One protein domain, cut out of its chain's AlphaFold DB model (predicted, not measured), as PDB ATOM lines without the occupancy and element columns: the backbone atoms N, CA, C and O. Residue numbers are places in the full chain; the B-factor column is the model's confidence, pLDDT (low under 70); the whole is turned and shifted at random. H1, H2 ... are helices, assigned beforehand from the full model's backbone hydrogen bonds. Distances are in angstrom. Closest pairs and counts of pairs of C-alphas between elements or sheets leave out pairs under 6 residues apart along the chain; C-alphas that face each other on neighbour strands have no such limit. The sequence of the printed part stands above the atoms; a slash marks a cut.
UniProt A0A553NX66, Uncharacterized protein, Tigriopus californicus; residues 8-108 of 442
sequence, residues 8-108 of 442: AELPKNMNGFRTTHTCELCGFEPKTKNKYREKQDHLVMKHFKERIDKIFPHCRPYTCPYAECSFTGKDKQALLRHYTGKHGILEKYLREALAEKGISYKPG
ATOM      1  N   ALA A   8     153.691 121.374 198.993       73.50
ATOM      2  CA  ALA A   8     153.085 122.569 199.556       73.50
ATOM      3  C   ALA A   8     152.002 123.093 198.598       73.50
ATOM      4  O   ALA A   8     152.290 123.790 197.623       73.50
ATOM      5  N   GLU A   9     150.741 122.749 198.858       73.94
ATOM      6  CA  GLU A   9     149.617 123.332 198.131       73.94
ATOM      7  C   GLU A   9     149.496 124.820 198.474       73.94
ATOM      8  O   GLU A   9     149.528 125.221 199.640       73.94
ATOM      9  N   LEU A  10     149.321 125.670 197.456       69.62
ATOM     10  CA  LEU A  10     149.110 127.090 197.707       69.62
ATOM     11  C   LEU A  10     147.799 127.320 198.491       69.62
ATOM     12  O   LEU A  10     146.775 126.706 198.164       69.62
ATOM     13  N   PRO A  11     147.758 128.322 199.390       68.06
ATOM     14  CA  PRO A  11     146.571 128.665 200.181       68.06
ATOM     15  C   PRO A  11     145.400 129.104 199.296       68.06
ATOM     16  O   PRO A  11     145.475 130.153 198.647       68.06
ATOM     17  N   LYS A  12     144.362 128.268 199.186       74.62
ATOM     18  CA  LYS A  12     143.144 128.537 198.400       74.62
ATOM     19  C   LYS A  12     142.408 129.729 199.033       74.62
ATOM     20  O   LYS A  12     142.415 129.876 200.252       74.62
ATOM     21  N   ASN A  13     141.811 130.602 198.222       68.38
ATOM     22  CA  ASN A  13     140.923 131.639 198.757       68.38
ATOM     23  C   ASN A  13     139.657 130.992 199.344       68.38
ATOM     24  O   ASN A  13     139.361 129.832 199.052       68.38
ATOM     25  N   MET A  14     138.896 131.742 200.149       66.25
ATOM     26  CA  MET A  14     137.674 131.235 200.798       66.25
ATOM     27  C   MET A  14     136.654 130.664 199.800       66.25
ATOM     28  O   MET A  14     135.887 129.772 200.138       66.25
ATOM     29  N   ASN A  15     136.684 131.134 198.554       68.38
ATOM     30  CA  ASN A  15     135.799 130.691 197.483       68.38
ATOM     31  C   ASN A  15     136.319 129.462 196.719       68.38
ATOM     32  O   ASN A  15     135.682 129.047 195.758       68.38
ATOM     33  N   GLY A  16     137.488 128.912 197.063       74.38
ATOM     34  CA  GLY A  16     138.096 127.755 196.390       74.38
ATOM     35  C   GLY A  16     138.596 128.009 194.957       74.38
ATOM     36  O   GLY A  16     139.409 127.233 194.454       74.38
ATOM     37  N   PHE A  17     138.176 129.100 194.309       70.56
ATOM     38  CA  PHE A  17     138.581 129.490 192.961       70.56
ATOM     39  C   PHE A  17     139.572 130.650 192.987       70.56
ATOM     40  O   PHE A  17     139.201 131.799 193.233       70.56
ATOM     41  N   ARG A  18     140.834 130.377 192.645       73.06
ATOM     42  CA  ARG A  18     141.835 131.429 192.428       73.06
ATOM     43  C   ARG A  18     141.445 132.262 191.214       73.06
ATOM     44  O   ARG A  18     141.555 131.798 190.080       73.06
ATOM     45  N   THR A  19     141.025 133.504 191.437       80.56
ATOM     46  CA  THR A  19     140.931 134.459 190.332       80.56
ATOM     47  C   THR A  19     142.343 134.843 189.893       80.56
ATOM     48  O   THR A  19     143.273 134.873 190.699       80.56
ATOM     49  N   THR A  20     142.517 135.185 188.617       85.38
ATOM     50  CA  THR A  20     143.798 135.667 188.064       85.38
ATOM     51  C   THR A  20     144.335 136.913 188.787       85.38
ATOM     52  O   THR A  20     145.525 137.234 188.706       85.38
ATOM     53  N   HIS A  21     143.468 137.616 189.516       91.56
ATOM     54  CA  HIS A  21     143.779 138.854 190.217       91.56
ATOM     55  C   HIS A  21     144.114 138.669 191.699       91.56
ATOM     56  O   HIS A  21     144.503 139.637 192.346       91.56
ATOM     57  N   THR A  22     144.007 137.454 192.236       93.19
ATOM     58  CA  THR A  22     144.389 137.165 193.619       93.19
ATOM     59  C   THR A  22     145.916 137.032 193.726       93.19
ATOM     60  O   THR A  22     146.558 136.466 192.840       93.19
ATOM     61  N   CYS A  23     146.517 137.560 194.795       95.12
ATOM     62  CA  CYS A  23     147.945 137.406 195.080       95.12
ATOM     63  C   CYS A  23     148.287 135.937 195.362       95.12
ATOM     64  O   CYS A  23     147.688 135.295 196.225       95.12
ATOM     65  N   GLU A  24     149.284 135.406 194.666       93.19
ATOM     66  CA  GLU A  24     149.688 134.004 194.748       93.19
ATOM     67  C   GLU A  24     150.456 133.691 196.039       93.19
ATOM     68  O   GLU A  24     150.491 132.540 196.469       93.19
ATOM     69  N   LEU A  25     151.045 134.703 196.682       94.38
ATOM     70  CA  LEU A  25     151.860 134.519 197.883       94.38
ATOM     71  C   LEU A  25     151.043 134.513 199.177       94.38
ATOM     72  O   LEU A  25     151.371 133.739 200.075       94.38
ATOM     73  N   CYS A  26     150.009 135.354 199.276       95.12
ATOM     74  CA  CYS A  26     149.216 135.526 200.501       95.12
ATOM     75  C   CYS A  26     147.695 135.418 200.307       95.12
ATOM     76  O   CYS A  26     146.962 135.487 201.286       95.12
ATOM     77  N   GLY A  27     147.200 135.280 199.073       93.44
ATOM     78  CA  GLY A  27     145.764 135.196 198.807       93.44
ATOM     79  C   GLY A  27     145.018 136.536 198.834       93.44
ATOM     80  O   GLY A  27     143.793 136.528 198.788       93.44
ATOM     81  N   PHE A  28     145.715 137.679 198.890       95.38
ATOM     82  CA  PHE A  28     145.077 139.000 198.836       95.38
ATOM     83  C   PHE A  28     144.223 139.162 197.574       95.38
ATOM     84  O   PHE A  28     144.711 138.964 196.457       95.38
ATOM     85  N   GLU A  29     142.964 139.556 197.756       95.25
ATOM     86  CA  GLU A  29     142.026 139.821 196.673       95.25
ATOM     87  C   GLU A  29     141.766 141.331 196.559       95.25
ATOM     88  O   GLU A  29     141.308 141.948 197.527       95.25
ATOM     89  N   PRO A  30     142.075 141.945 195.403       95.56
ATOM     90  CA  PRO A  30     141.880 143.372 195.207       95.56
ATOM     91  C   PRO A  30     140.389 143.721 195.197       95.56
ATOM     92  O   PRO A  30     139.579 143.031 194.568       95.56
ATOM     93  N   LYS A  31     140.034 144.814 195.878       94.88
ATOM     94  CA  LYS A  31     138.637 145.235 196.077       94.88
ATOM     95  C   LYS A  31     138.202 146.324 195.103       94.88
ATOM     96  O   LYS A  31     137.002 146.493 194.893       94.88
ATOM     97  N   THR A  32     139.130 147.070 194.503       95.94
ATOM     98  CA  THR A  32     138.740 148.156 193.590       95.94
ATOM     99  C   THR A  32     138.517 147.695 192.153       95.94
ATOM    100  O   THR A  32     138.821 146.570 191.749       95.94
ATOM    101  N   LYS A  33     137.982 148.622 191.347       95.38
ATOM    102  CA  LYS A  33     137.779 148.453 189.903       95.38
ATOM    103  C   LYS A  33     139.085 148.112 189.175       95.38
ATOM    104  O   LYS A  33     139.053 147.360 188.206       95.38
ATOM    105  N   ASN A  34     140.234 148.618 189.642       96.06
ATOM    106  CA  ASN A  34     141.533 148.354 189.022       96.06
ATOM    107  C   ASN A  34     142.287 147.223 189.735       96.06
ATOM    108  O   ASN A  34     143.312 147.428 190.390       96.06
ATOM    109  N   LYS A  35     141.776 146.004 189.554       94.88
ATOM    110  CA  LYS A  35     142.298 144.796 190.205       94.88
ATOM    111  C   LYS A  35     143.785 144.548 189.939       94.88
ATOM    112  O   LYS A  35     144.518 144.128 190.827       94.88
ATOM    113  N   TYR A  36     144.239 144.811 188.713       93.50
ATOM    114  CA  TYR A  36     145.632 144.589 188.324       93.50
ATOM    115  C   TYR A  36     146.592 145.537 189.053       93.50
ATOM    116  O   TYR A  36     147.598 145.087 189.598       93.50
ATOM    117  N   ARG A  37     146.255 146.831 189.113       94.25
ATOM    118  CA  ARG A  37     147.078 147.847 189.785       94.25
ATOM    119  C   ARG A  37     147.210 147.563 191.277       94.25
ATOM    120  O   ARG A  37     148.318 147.595 191.795       94.25
ATOM    121  N   GLU A  38     146.112 147.208 191.939       95.69
ATOM    122  CA  GLU A  38     146.153 146.844 193.359       95.69
ATOM    123  C   GLU A  38     146.986 145.600 193.627       95.69
ATOM    124  O   GLU A  38     147.747 145.580 194.589       95.69
ATOM    125  N   LYS A  39     146.880 144.571 192.777       95.44
ATOM    126  CA  LYS A  39     147.722 143.378 192.901       95.44
ATOM    127  C   LYS A  39     149.204 143.743 192.787       95.44
ATOM    128  O   LYS A  39     150.009 143.265 193.583       95.44
ATOM    129  N   GLN A  40     149.567 144.595 191.826       95.75
ATOM    130  CA  GLN A  40     150.944 145.063 191.672       95.75
ATOM    131  C   GLN A  40     151.418 145.855 192.893       95.75
ATOM    132  O   GLN A  40     152.455 145.518 193.463       95.75
ATOM    133  N   ASP A  41     150.650 146.859 193.323       95.88
ATOM    134  CA  ASP A  41     150.988 147.693 194.481       95.88
ATOM    135  C   ASP A  41     151.100 146.829 195.754       95.88
ATOM    136  O   ASP A  41     152.053 146.968 196.523       95.88
ATOM    137  N   HIS A  42     150.210 145.847 195.927       97.38
ATOM    138  CA  HIS A  42     150.268 144.867 197.010       97.38
ATOM    139  C   HIS A  42     151.561 144.038 196.985       97.38
ATOM    140  O   HIS A  42     152.250 143.954 198.002       97.38
ATOM    141  N   LEU A  43     151.921 143.443 195.841       97.12
ATOM    142  CA  LEU A  43     153.146 142.642 195.720       97.12
ATOM    143  C   LEU A  43     154.392 143.473 196.052       97.12
ATOM    144  O   LEU A  43     155.271 143.011 196.781       97.12
ATOM    145  N   VAL A  44     154.441 144.716 195.571       97.00
ATOM    146  CA  VAL A  44     155.542 145.639 195.859       97.00
ATOM    147  C   VAL A  44     155.602 145.989 197.342       97.00
ATOM    148  O   VAL A  44     156.669 145.898 197.939       97.00
ATOM    149  N   MET A  45     154.484 146.373 197.959       96.81
ATOM    150  CA  MET A  45     154.479 146.897 199.330       96.81
ATOM    151  C   MET A  45     154.553 145.805 200.401       96.81
ATOM    152  O   MET A  45     155.073 146.068 201.485       96.81
ATOM    153  N   LYS A  46     154.025 144.604 200.132       97.88
ATOM    154  CA  LYS A  46     153.921 143.518 201.123       97.88
ATOM    155  C   LYS A  46     154.960 142.418 200.958       97.88
ATOM    156  O   LYS A  46     155.400 141.884 201.967       97.88
ATOM    157  N   HIS A  47     155.351 142.077 199.732       97.69
ATOM    158  CA  HIS A  47     156.226 140.924 199.489       97.69
ATOM    159  C   HIS A  47     157.629 141.315 199.036       97.69
ATOM    160  O   HIS A  47     158.602 140.691 199.449       97.69
ATOM    161  N   PHE A  48     157.753 142.355 198.212       97.75
ATOM    162  CA  PHE A  48     159.024 142.684 197.561       97.75
ATOM    163  C   PHE A  48     159.600 144.040 197.963       97.75
ATOM    164  O   PHE A  48     160.566 144.490 197.346       97.75
ATOM    165  N   LYS A  49     159.056 144.669 199.011       96.81
ATOM    166  CA  LYS A  49     159.455 146.012 199.447       96.81
ATOM    167  C   LYS A  49     160.946 146.077 199.741       96.81
ATOM    168  O   LYS A  49     161.651 146.882 199.149       96.81
ATOM    169  N   GLU A  50     161.437 145.190 200.601       97.38
ATOM    170  CA  GLU A  50     162.842 145.183 201.017       97.38
ATOM    171  C   GLU A  50     163.789 144.899 199.851       97.38
ATOM    172  O   GLU A  50     164.841 145.520 199.729       97.38
ATOM    173  N   ARG A  51     163.407 143.978 198.960       97.25
ATOM    174  CA  ARG A  51     164.230 143.607 197.807       97.25
ATOM    175  C   ARG A  51     164.323 144.739 196.789       97.25
ATOM    176  O   ARG A  51     165.394 144.947 196.231       97.25
ATOM    177  N   ILE A  52     163.226 145.458 196.553       96.62
ATOM    178  CA  ILE A  52     163.195 146.619 195.656       96.62
ATOM    179  C   ILE A  52     163.901 147.819 196.296       96.62
ATOM    180  O   ILE A  52     164.668 148.502 195.625       96.62
ATOM    181  N   ASP A  53     163.708 148.055 197.592       96.06
ATOM    182  CA  ASP A  53     164.374 149.152 198.295       96.06
ATOM    183  C   ASP A  53     165.903 148.991 198.273       96.06
ATOM    184  O   ASP A  53     166.600 149.983 198.088       96.06
ATOM    185  N   LYS A  54     166.427 147.758 198.359       97.38
ATOM    186  CA  LYS A  54     167.874 147.467 198.288       97.38
ATOM    187  C   LYS A  54     168.525 147.796 196.941       97.38
ATOM    188  O   LYS A  54     169.704 148.124 196.913       97.38
ATOM    189  N   ILE A  55     167.789 147.679 195.836       96.44
ATOM    190  CA  ILE A  55     168.321 147.942 194.486       96.44
ATOM    191  C   ILE A  55     168.101 149.389 194.038       96.44
ATOM    192  O   ILE A  55     168.692 149.818 193.050       96.44
ATOM    193  N   PHE A  56     167.216 150.129 194.709       96.06
ATOM    194  CA  PHE A  56     166.882 151.488 194.306       96.06
ATOM    195  C   PHE A  56     167.834 152.504 194.944       96.06
ATOM    196  O   PHE A  56     168.088 152.443 196.153       96.06
ATOM    197  N   PRO A  57     168.313 153.491 194.167       95.38
ATOM    198  CA  PRO A  57     169.088 154.587 194.723       95.38
ATOM    199  C   PRO A  57     168.246 155.339 195.763       95.38
ATOM    200  O   PRO A  57     167.076 155.656 195.537       95.38
ATOM    201  N   HIS A  58     168.836 155.587 196.934       95.00
ATOM    202  CA  HIS A  58     168.162 156.267 198.046       95.00
ATOM    203  C   HIS A  58     168.154 157.794 197.884       95.00
ATOM    204  O   HIS A  58     167.320 158.472 198.479       95.00
ATOM    205  N   CYS A  59     169.044 158.330 197.048       94.00
ATOM    206  CA  CYS A  59     169.176 159.755 196.779       94.00
ATOM    207  C   CYS A  59     168.914 160.052 195.299       94.00
ATOM    208  O   CYS A  59     169.056 159.184 194.439       94.00
ATOM    209  N   ARG A  60     168.540 161.299 195.000       94.56
ATOM    210  CA  ARG A  60     168.455 161.778 193.616       94.56
ATOM    211  C   ARG A  60     169.854 161.801 192.979       94.56
ATOM    212  O   ARG A  60     170.798 162.169 193.676       94.56
ATOM    213  N   PRO A  61     169.983 161.504 191.673       96.00
ATOM    214  CA  PRO A  61     168.920 161.185 190.707       96.00
ATOM    215  C   PRO A  61     168.397 159.737 190.807       96.00
ATOM    216  O   PRO A  61     169.162 158.800 191.001       96.00
ATOM    217  N   TYR A  62     167.081 159.540 190.634       98.06
ATOM    218  CA  TYR A  62     166.454 158.210 190.673       98.06
ATOM    219  C   TYR A  62     166.542 157.522 189.305       98.06
ATOM    220  O   TYR A  62     165.615 157.609 188.495       98.06
ATOM    221  N   THR A  63     167.658 156.850 189.038       97.94
ATOM    222  CA  THR A  63     167.912 156.129 187.782       97.94
ATOM    223  C   THR A  63     167.457 154.670 187.848       97.94
ATOM    224  O   THR A  63     167.457 154.043 188.911       97.94
ATOM    225  N   CYS A  64     167.031 154.116 186.709       98.25
ATOM    226  CA  CYS A  64     166.690 152.697 186.606       98.25
ATOM    227  C   CYS A  64     167.941 151.825 186.809       98.25
ATOM    228  O   CYS A  64     168.949 152.076 186.155       98.25
ATOM    229  N   PRO A  65     167.892 150.775 187.658       97.06
ATOM    230  CA  PRO A  65     169.038 149.889 187.870       97.06
ATOM    231  C   PRO A  65     169.309 148.949 186.682       97.06
ATOM    232  O   PRO A  65     170.282 148.200 186.693       97.06
ATOM    233  N   TYR A  66     168.442 148.939 185.666       96.81
ATOM    234  CA  TYR A  66     168.622 148.119 184.472       96.81
ATOM    235  C   TYR A  66     169.573 148.821 183.497       96.81
ATOM    236  O   TYR A  66     169.252 149.908 183.025       96.81
ATOM    237  N   ALA A  67     170.705 148.190 183.165       96.50
ATOM    238  CA  ALA A  67     171.769 148.793 182.350       96.50
ATOM    239  C   ALA A  67     171.279 149.321 180.985       96.50
ATOM    240  O   ALA A  67     171.680 150.394 180.552       96.50
ATOM    241  N   GLU A  68     170.338 148.613 180.356       96.25
ATOM    242  CA  GLU A  68     169.751 148.982 179.057       96.25
ATOM    243  C   GLU A  68     168.649 150.057 179.152       96.25
ATOM    244  O   GLU A  68     167.947 150.336 178.176       96.25
ATOM    245  N   CYS A  69     168.412 150.632 180.335       97.94
ATOM    246  CA  CYS A  69     167.336 151.588 180.549       97.94
ATOM    247  C   CYS A  69     167.839 152.948 181.029       97.94
ATOM    248  O   CYS A  69     168.170 153.140 182.193       97.94
ATOM    249  N   SER A  70     167.764 153.937 180.142       97.81
ATOM    250  CA  SER A  70     168.107 155.338 180.413       97.81
ATOM    251  C   SER A  70     167.016 156.128 181.157       97.81
ATOM    252  O   SER A  70     167.071 157.356 181.230       97.81
ATOM    253  N   PHE A  71     165.996 155.463 181.708       98.19
ATOM    254  CA  PHE A  71     164.918 156.157 182.408       98.19
ATOM    255  C   PHE A  71     165.390 156.711 183.756       98.19
ATOM    256  O   PHE A  71     165.902 155.977 184.605       98.19
ATOM    257  N   THR A  72     165.135 158.002 183.969       98.00
ATOM    258  CA  THR A  72     165.360 158.689 185.244       98.00
ATOM    259  C   THR A  72     164.040 159.278 185.731       98.00
ATOM    260  O   THR A  72     163.401 160.058 185.026       98.00
ATOM    261  N   GLY A  73     163.609 158.885 186.928       97.25
ATOM    262  CA  GLY A  73     162.370 159.352 187.543       97.25
ATOM    263  C   GLY A  73     162.552 160.651 188.333       97.25
ATOM    264  O   GLY A  73     163.587 160.876 188.963       97.25
ATOM    265  N   LYS A  74     161.509 161.492 188.365       97.50
ATOM    266  CA  LYS A  74     161.444 162.683 189.239       97.50
ATOM    267  C   LYS A  74     161.470 162.299 190.724       97.50
ATOM    268  O   LYS A  74     162.040 163.002 191.567       97.50
ATOM    269  N   ASP A  75     160.821 161.194 191.049       97.12
ATOM    270  CA  ASP A  75     160.657 160.656 192.386       97.12
ATOM    271  C   ASP A  75     160.790 159.128 192.378       97.12
ATOM    272  O   ASP A  75     160.746 158.463 191.335       97.12
ATOM    273  N   LYS A  76     160.946 158.560 193.576       96.00
ATOM    274  CA  LYS A  76     161.058 157.112 193.759       96.00
ATOM    275  C   LYS A  76     159.812 156.379 193.245       96.00
ATOM    276  O   LYS A  76     159.928 155.259 192.752       96.00
ATOM    277  N   GLN A  77     158.633 157.005 193.310       95.62
ATOM    278  CA  GLN A  77     157.385 156.404 192.841       95.62
ATOM    279  C   GLN A  77     157.326 156.293 191.310       95.62
ATOM    280  O   GLN A  77     156.943 155.233 190.809       95.62
ATOM    281  N   ALA A  78     157.740 157.319 190.555       97.00
ATOM    282  CA  ALA A  78     157.843 157.227 189.097       97.00
ATOM    283  C   ALA A  78     158.839 156.142 188.674       97.00
ATOM    284  O   ALA A  78     158.530 155.341 187.788       97.00
ATOM    285  N   LEU A  79     159.994 156.063 189.348       97.50
ATOM    286  CA  LEU A  79     160.979 155.011 189.100       97.50
ATOM    287  C   LEU A  79     160.406 153.615 189.377       97.50
ATOM    288  O   LEU A  79     160.575 152.700 188.575       97.50
ATOM    289  N   LEU A  80     159.675 153.459 190.480       96.44
ATOM    290  CA  LEU A  80     159.050 152.198 190.868       96.44
ATOM    291  C   LEU A  80     158.015 151.731 189.845       96.44
ATOM    292  O   LEU A  80     158.063 150.579 189.422       96.44
ATOM    293  N   ARG A  81     157.121 152.628 189.405       95.69
ATOM    294  CA  ARG A  81     156.120 152.328 188.364       95.69
ATOM    295  C   ARG A  81     156.774 151.971 187.032       95.69
ATOM    296  O   ARG A  81     156.315 151.056 186.352       95.69
ATOM    297  N   HIS A  82     157.844 152.673 186.667       97.50
ATOM    298  CA  HIS A  82     158.621 152.355 185.476       97.50
ATOM    299  C   HIS A  82     159.246 150.957 185.570       97.50
ATOM    300  O   HIS A  82     159.121 150.152 184.649       97.50
ATOM    301  N   TYR A  83     159.878 150.656 186.702       97.12
ATOM    302  CA  TYR A  83     160.584 149.404 186.928       97.12
ATOM    303  C   TYR A  83     159.644 148.193 186.945       97.12
ATOM    304  O   TYR A  83     159.933 147.163 186.337       97.12
ATOM    305  N   THR A  84     158.476 148.322 187.573       96.25
ATOM    306  CA  THR A  84     157.478 147.248 187.609       96.25
ATOM    307  C   THR A  84     156.706 147.097 186.304       96.25
ATOM    308  O   THR A  84     156.358 145.973 185.950       96.25
ATOM    309  N   GLY A  85     156.470 148.191 185.574       95.12
ATOM    310  CA  GLY A  85     155.773 148.180 184.291       95.12
ATOM    311  C   GLY A  85     156.648 147.711 183.129       95.12
ATOM    312  O   GLY A  85     156.350 146.698 182.507       95.12
ATOM    313  N   LYS A  86     157.736 148.435 182.832       96.81
ATOM    314  CA  LYS A  86     158.551 148.216 181.624       96.81
ATOM    315  C   LYS A  86     159.419 146.960 181.710       96.81
ATOM    316  O   LYS A  86     159.599 146.282 180.706       96.81
ATOM    317  N   HIS A  87     159.963 146.656 182.889       96.69
ATOM    318  CA  HIS A  87     160.895 145.536 183.063       96.69
ATOM    319  C   HIS A  87     160.229 144.245 183.550       96.69
ATOM    320  O   HIS A  87     160.894 143.214 183.613       96.69
ATOM    321  N   GLY A  88     158.946 144.280 183.931       95.44
ATOM    322  CA  GLY A  88     158.239 143.096 184.424       95.44
ATOM    323  C   GLY A  88     158.888 142.461 185.662       95.44
ATOM    324  O   GLY A  88     158.762 141.256 185.878       95.44
ATOM    325  N   ILE A  89     159.600 143.241 186.491       96.44
ATOM    326  CA  ILE A  89     160.381 142.687 187.613       96.44
ATOM    327  C   ILE A  89     159.511 141.919 188.618       96.44
ATOM    328  O   ILE A  89     159.962 140.958 189.236       96.44
ATOM    329  N   LEU A  90     158.249 142.333 188.759       95.81
ATOM    330  CA  LEU A  90     157.283 141.696 189.647       95.81
ATOM    331  C   LEU A  90     157.047 140.239 189.259       95.81
ATOM    332  O   LEU A  90     157.020 139.380 190.132       95.81
ATOM    333  N   GLU A  91     156.932 139.950 187.963       94.69
ATOM    334  CA  GLU A  91     156.731 138.586 187.469       94.69
ATOM    335  C   GLU A  91     157.968 137.721 187.705       94.69
ATOM    336  O   GLU A  91     157.848 136.547 188.059       94.69
ATOM    337  N   LYS A  92     159.163 138.309 187.561       95.75
ATOM    338  CA  LYS A  92     160.430 137.633 187.858       95.75
ATOM    339  C   LYS A  92     160.529 137.271 189.341       95.75
ATOM    340  O   LYS A  92     160.753 136.108 189.666       95.75
ATOM    341  N   TYR A  93     160.303 138.230 190.239       96.94
ATOM    342  CA  TYR A  93     160.366 137.990 191.686       96.94
ATOM    343  C   TYR A  93     159.270 137.051 192.179       96.94
ATOM    344  O   TYR A  93     159.523 136.221 193.047       96.94
ATOM    345  N   LEU A  94     158.073 137.133 191.600       95.81
ATOM    346  CA  LEU A  94     156.994 136.204 191.904       95.81
ATOM    347  C   LEU A  94     157.357 134.770 191.504       95.81
ATOM    348  O   LEU A  94     157.133 133.847 192.284       95.81
ATOM    349  N   ARG A  95     157.961 134.581 190.324       95.25
ATOM    350  CA  ARG A  95     158.427 133.267 189.865       95.25
ATOM    351  C   ARG A  95     159.502 132.694 190.784       95.25
ATOM    352  O   ARG A  95     159.424 131.521 191.124       95.25
ATOM    353  N   GLU A  96     160.464 133.513 191.200       96.50
ATOM    354  CA  GLU A  96     161.517 133.105 192.137       96.50
ATOM    355  C   GLU A  96     160.937 132.719 193.508       96.50
ATOM    356  O   GLU A  96     161.236 131.642 194.012       96.50
ATOM    357  N   ALA A  97     160.032 133.532 194.066       96.12
ATOM    358  CA  ALA A  97     159.406 133.260 195.363       96.12
ATOM    359  C   ALA A  97     158.494 132.018 195.354       96.12
ATOM    360  O   ALA A  97     158.345 131.344 196.373       96.12
ATOM    361  N   LEU A  98     157.858 131.707 194.221       94.38
ATOM    362  CA  LEU A  98     157.077 130.476 194.064       94.38
ATOM    363  C   LEU A  98     157.979 129.256 193.856       94.38
ATOM    364  O   LEU A  98     157.711 128.207 194.441       94.38
ATOM    365  N   ALA A  99     159.070 129.400 193.100       94.94
ATOM    366  CA  ALA A  99     160.059 128.340 192.923       94.94
ATOM    367  C   ALA A  99     160.731 127.953 194.251       94.94
ATOM    368  O   ALA A  99     160.899 126.766 194.516       94.94
ATOM    369  N   GLU A 100     161.026 128.927 195.117       95.12
ATOM    370  CA  GLU A 100     161.559 128.689 196.469       95.12
ATOM    371  C   GLU A 100     160.595 127.871 197.344       95.12
ATOM    372  O   GLU A 100     161.015 127.058 198.162       95.12
ATOM    373  N   LYS A 101     159.287 128.014 197.113       93.19
ATOM    374  CA  LYS A 101     158.246 127.204 197.765       93.19
ATOM    375  C   LYS A 101     158.007 125.847 197.091       93.19
ATOM    376  O   LYS A 101     157.096 125.129 197.496       93.19
ATOM    377  N   GLY A 102     158.767 125.501 196.053       93.44
ATOM    378  CA  GLY A 102     158.576 124.270 195.279       93.44
ATOM    379  C   GLY A 102     157.353 124.296 194.356       93.44
ATOM    380  O   GLY A 102     156.898 123.251 193.899       93.44
ATOM    381  N   ILE A 103     156.806 125.479 194.067       89.69
ATOM    382  CA  ILE A 103     155.620 125.647 193.229       89.69
ATOM    383  C   ILE A 103     156.062 126.076 191.830       89.69
ATOM    384  O   ILE A 103     156.526 127.196 191.612       89.69
ATOM    385  N   SER A 104     155.858 125.201 190.845       87.69
ATOM    386  CA  SER A 104     156.105 125.526 189.438       87.69
ATOM    387  C   SER A 104     155.052 126.510 188.911       87.69
ATOM    388  O   SER A 104     153.945 126.119 188.546       87.69
ATOM    389  N   TYR A 105     155.407 127.790 188.812       87.38
ATOM    390  CA  TYR A 105     154.552 128.819 188.220       87.38
ATOM    391  C   TYR A 105     154.695 128.867 186.691       87.38
ATOM    392  O   TYR A 105     155.782 129.137 186.174       87.38
ATOM    393  N   LYS A 106     153.590 128.666 185.960       83.19
ATOM    394  CA  LYS A 106     153.514 128.905 184.510       83.19
ATOM    395  C   LYS A 106     152.779 130.224 184.233       83.19
ATOM    396  O   LYS A 106     151.549 130.250 184.285       83.19
ATOM    397  N   PRO A 107     153.499 131.324 183.940       74.06
ATOM    398  CA  PRO A 107     152.870 132.562 183.495       74.06
ATOM    399  C   PRO A 107     152.233 132.303 182.127       74.06
ATOM    400  O   PRO A 107     152.942 132.177 181.133       74.06
ATOM    401  N   GLY A 108     150.909 132.148 182.067       63.16
ATOM    402  CA  GLY A 108     150.234 131.975 180.777       63.16
ATOM    403  C   GLY A 108     148.882 131.270 180.768       63.16
ATOM    404  O   GLY A 108     148.178 131.394 179.769       63.16
TER     405      GLY A 108
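What this domain is: This is residues 8 to 108 of the 442 residues of an uncharacterized protein of Tigriopus californicus (UniProt A0A553NX66). Four short helices make two corners, H1 with H2 and H3 with H4, and the corner of H3 and H4 comes up to H1 in the middle of the domain, with few contacts between the helices. Long stretches without a named element lie towards opposite ends of the longest axis: residues 8 to 34 before H1, and residues 56 to 75 between H2 and H3, which fold back on themselves. The printed part has 101 residues with four named helices, in the order H1, H2, H3, H4, and no named strand; the class is all helix, though under half of the residues, 43 of 101, are in named elements. The whole is only just compact, close to loose, with a radius of gyration of the C-alphas of 15.0 A, and spans 46 by 31 by 23 A.

How they stand to each other: H1, residues 35 to 47, is the longest helix by residues. H1 and H4, residues 89 to 100, only just touch, with 3 pairs of C-alphas within 8 A; the closest C-alphas are those of Leu 43 and Leu 90, 7.4 A apart. H1 touches H4 with residues 40 to 44 alone, and H4 touches H1 with residue 90 alone. They run the same way at a steep tilt of 59 degrees. H3, residues 76 to 86, is close to H1 but not clearly touching, and their closest C-alphas, those of Gln 40 and Thr 84, are 8.0 A apart. H1 and H3 run opposite ways at a steep tilt of 63 degrees. H3 and H4 are also close but not clearly touching, with the C-alphas of Thr 84 and Leu 90 the closest at 5.9 A, and are about perpendicular at 74 degrees. H2, residues 49 to 55, is close to H1 but not clearly touching, with the C-alphas of Val 44 and Ile 52 the closest at 7.7 A. H1 and H2 are about perpendicular at 75 degrees. H2 and H3 are near each other, their closest C-alphas 8.4 A apart, while H2 and H4 are apart. Between H2 and H3, residues 62 to 63 pair with residues 72 to 73, antiparallel. In H1, H3 and H4 every O i to N i+4 pair is within hydrogen-bond range; in H2 it is 2 of 3.

Where its parts are: H1 begins at C-alpha 35, (142.298, 144.796, 190.205), and is 17.2 A long from first to last C-alpha. H4 is 16.6 A long and ends at C-alpha 100, (161.559, 128.689, 196.469). H3 is 15.3 A long and begins at C-alpha 76, (161.058, 157.112, 193.759). H2 is 10.3 A long.

The domain as a whole: The two C-alphas farthest apart, those of Gly 16 and Pro 61, are 45.8 A apart. The printed part has no cut. The links H1 to H2 and H3 to H4 are tight, and the link H2 to H3 is long, with 20 residues. The mean pLDDT of the printed part is 92.1; residues 10 to 11, residues 13 to 15 and residue 108 are under 70.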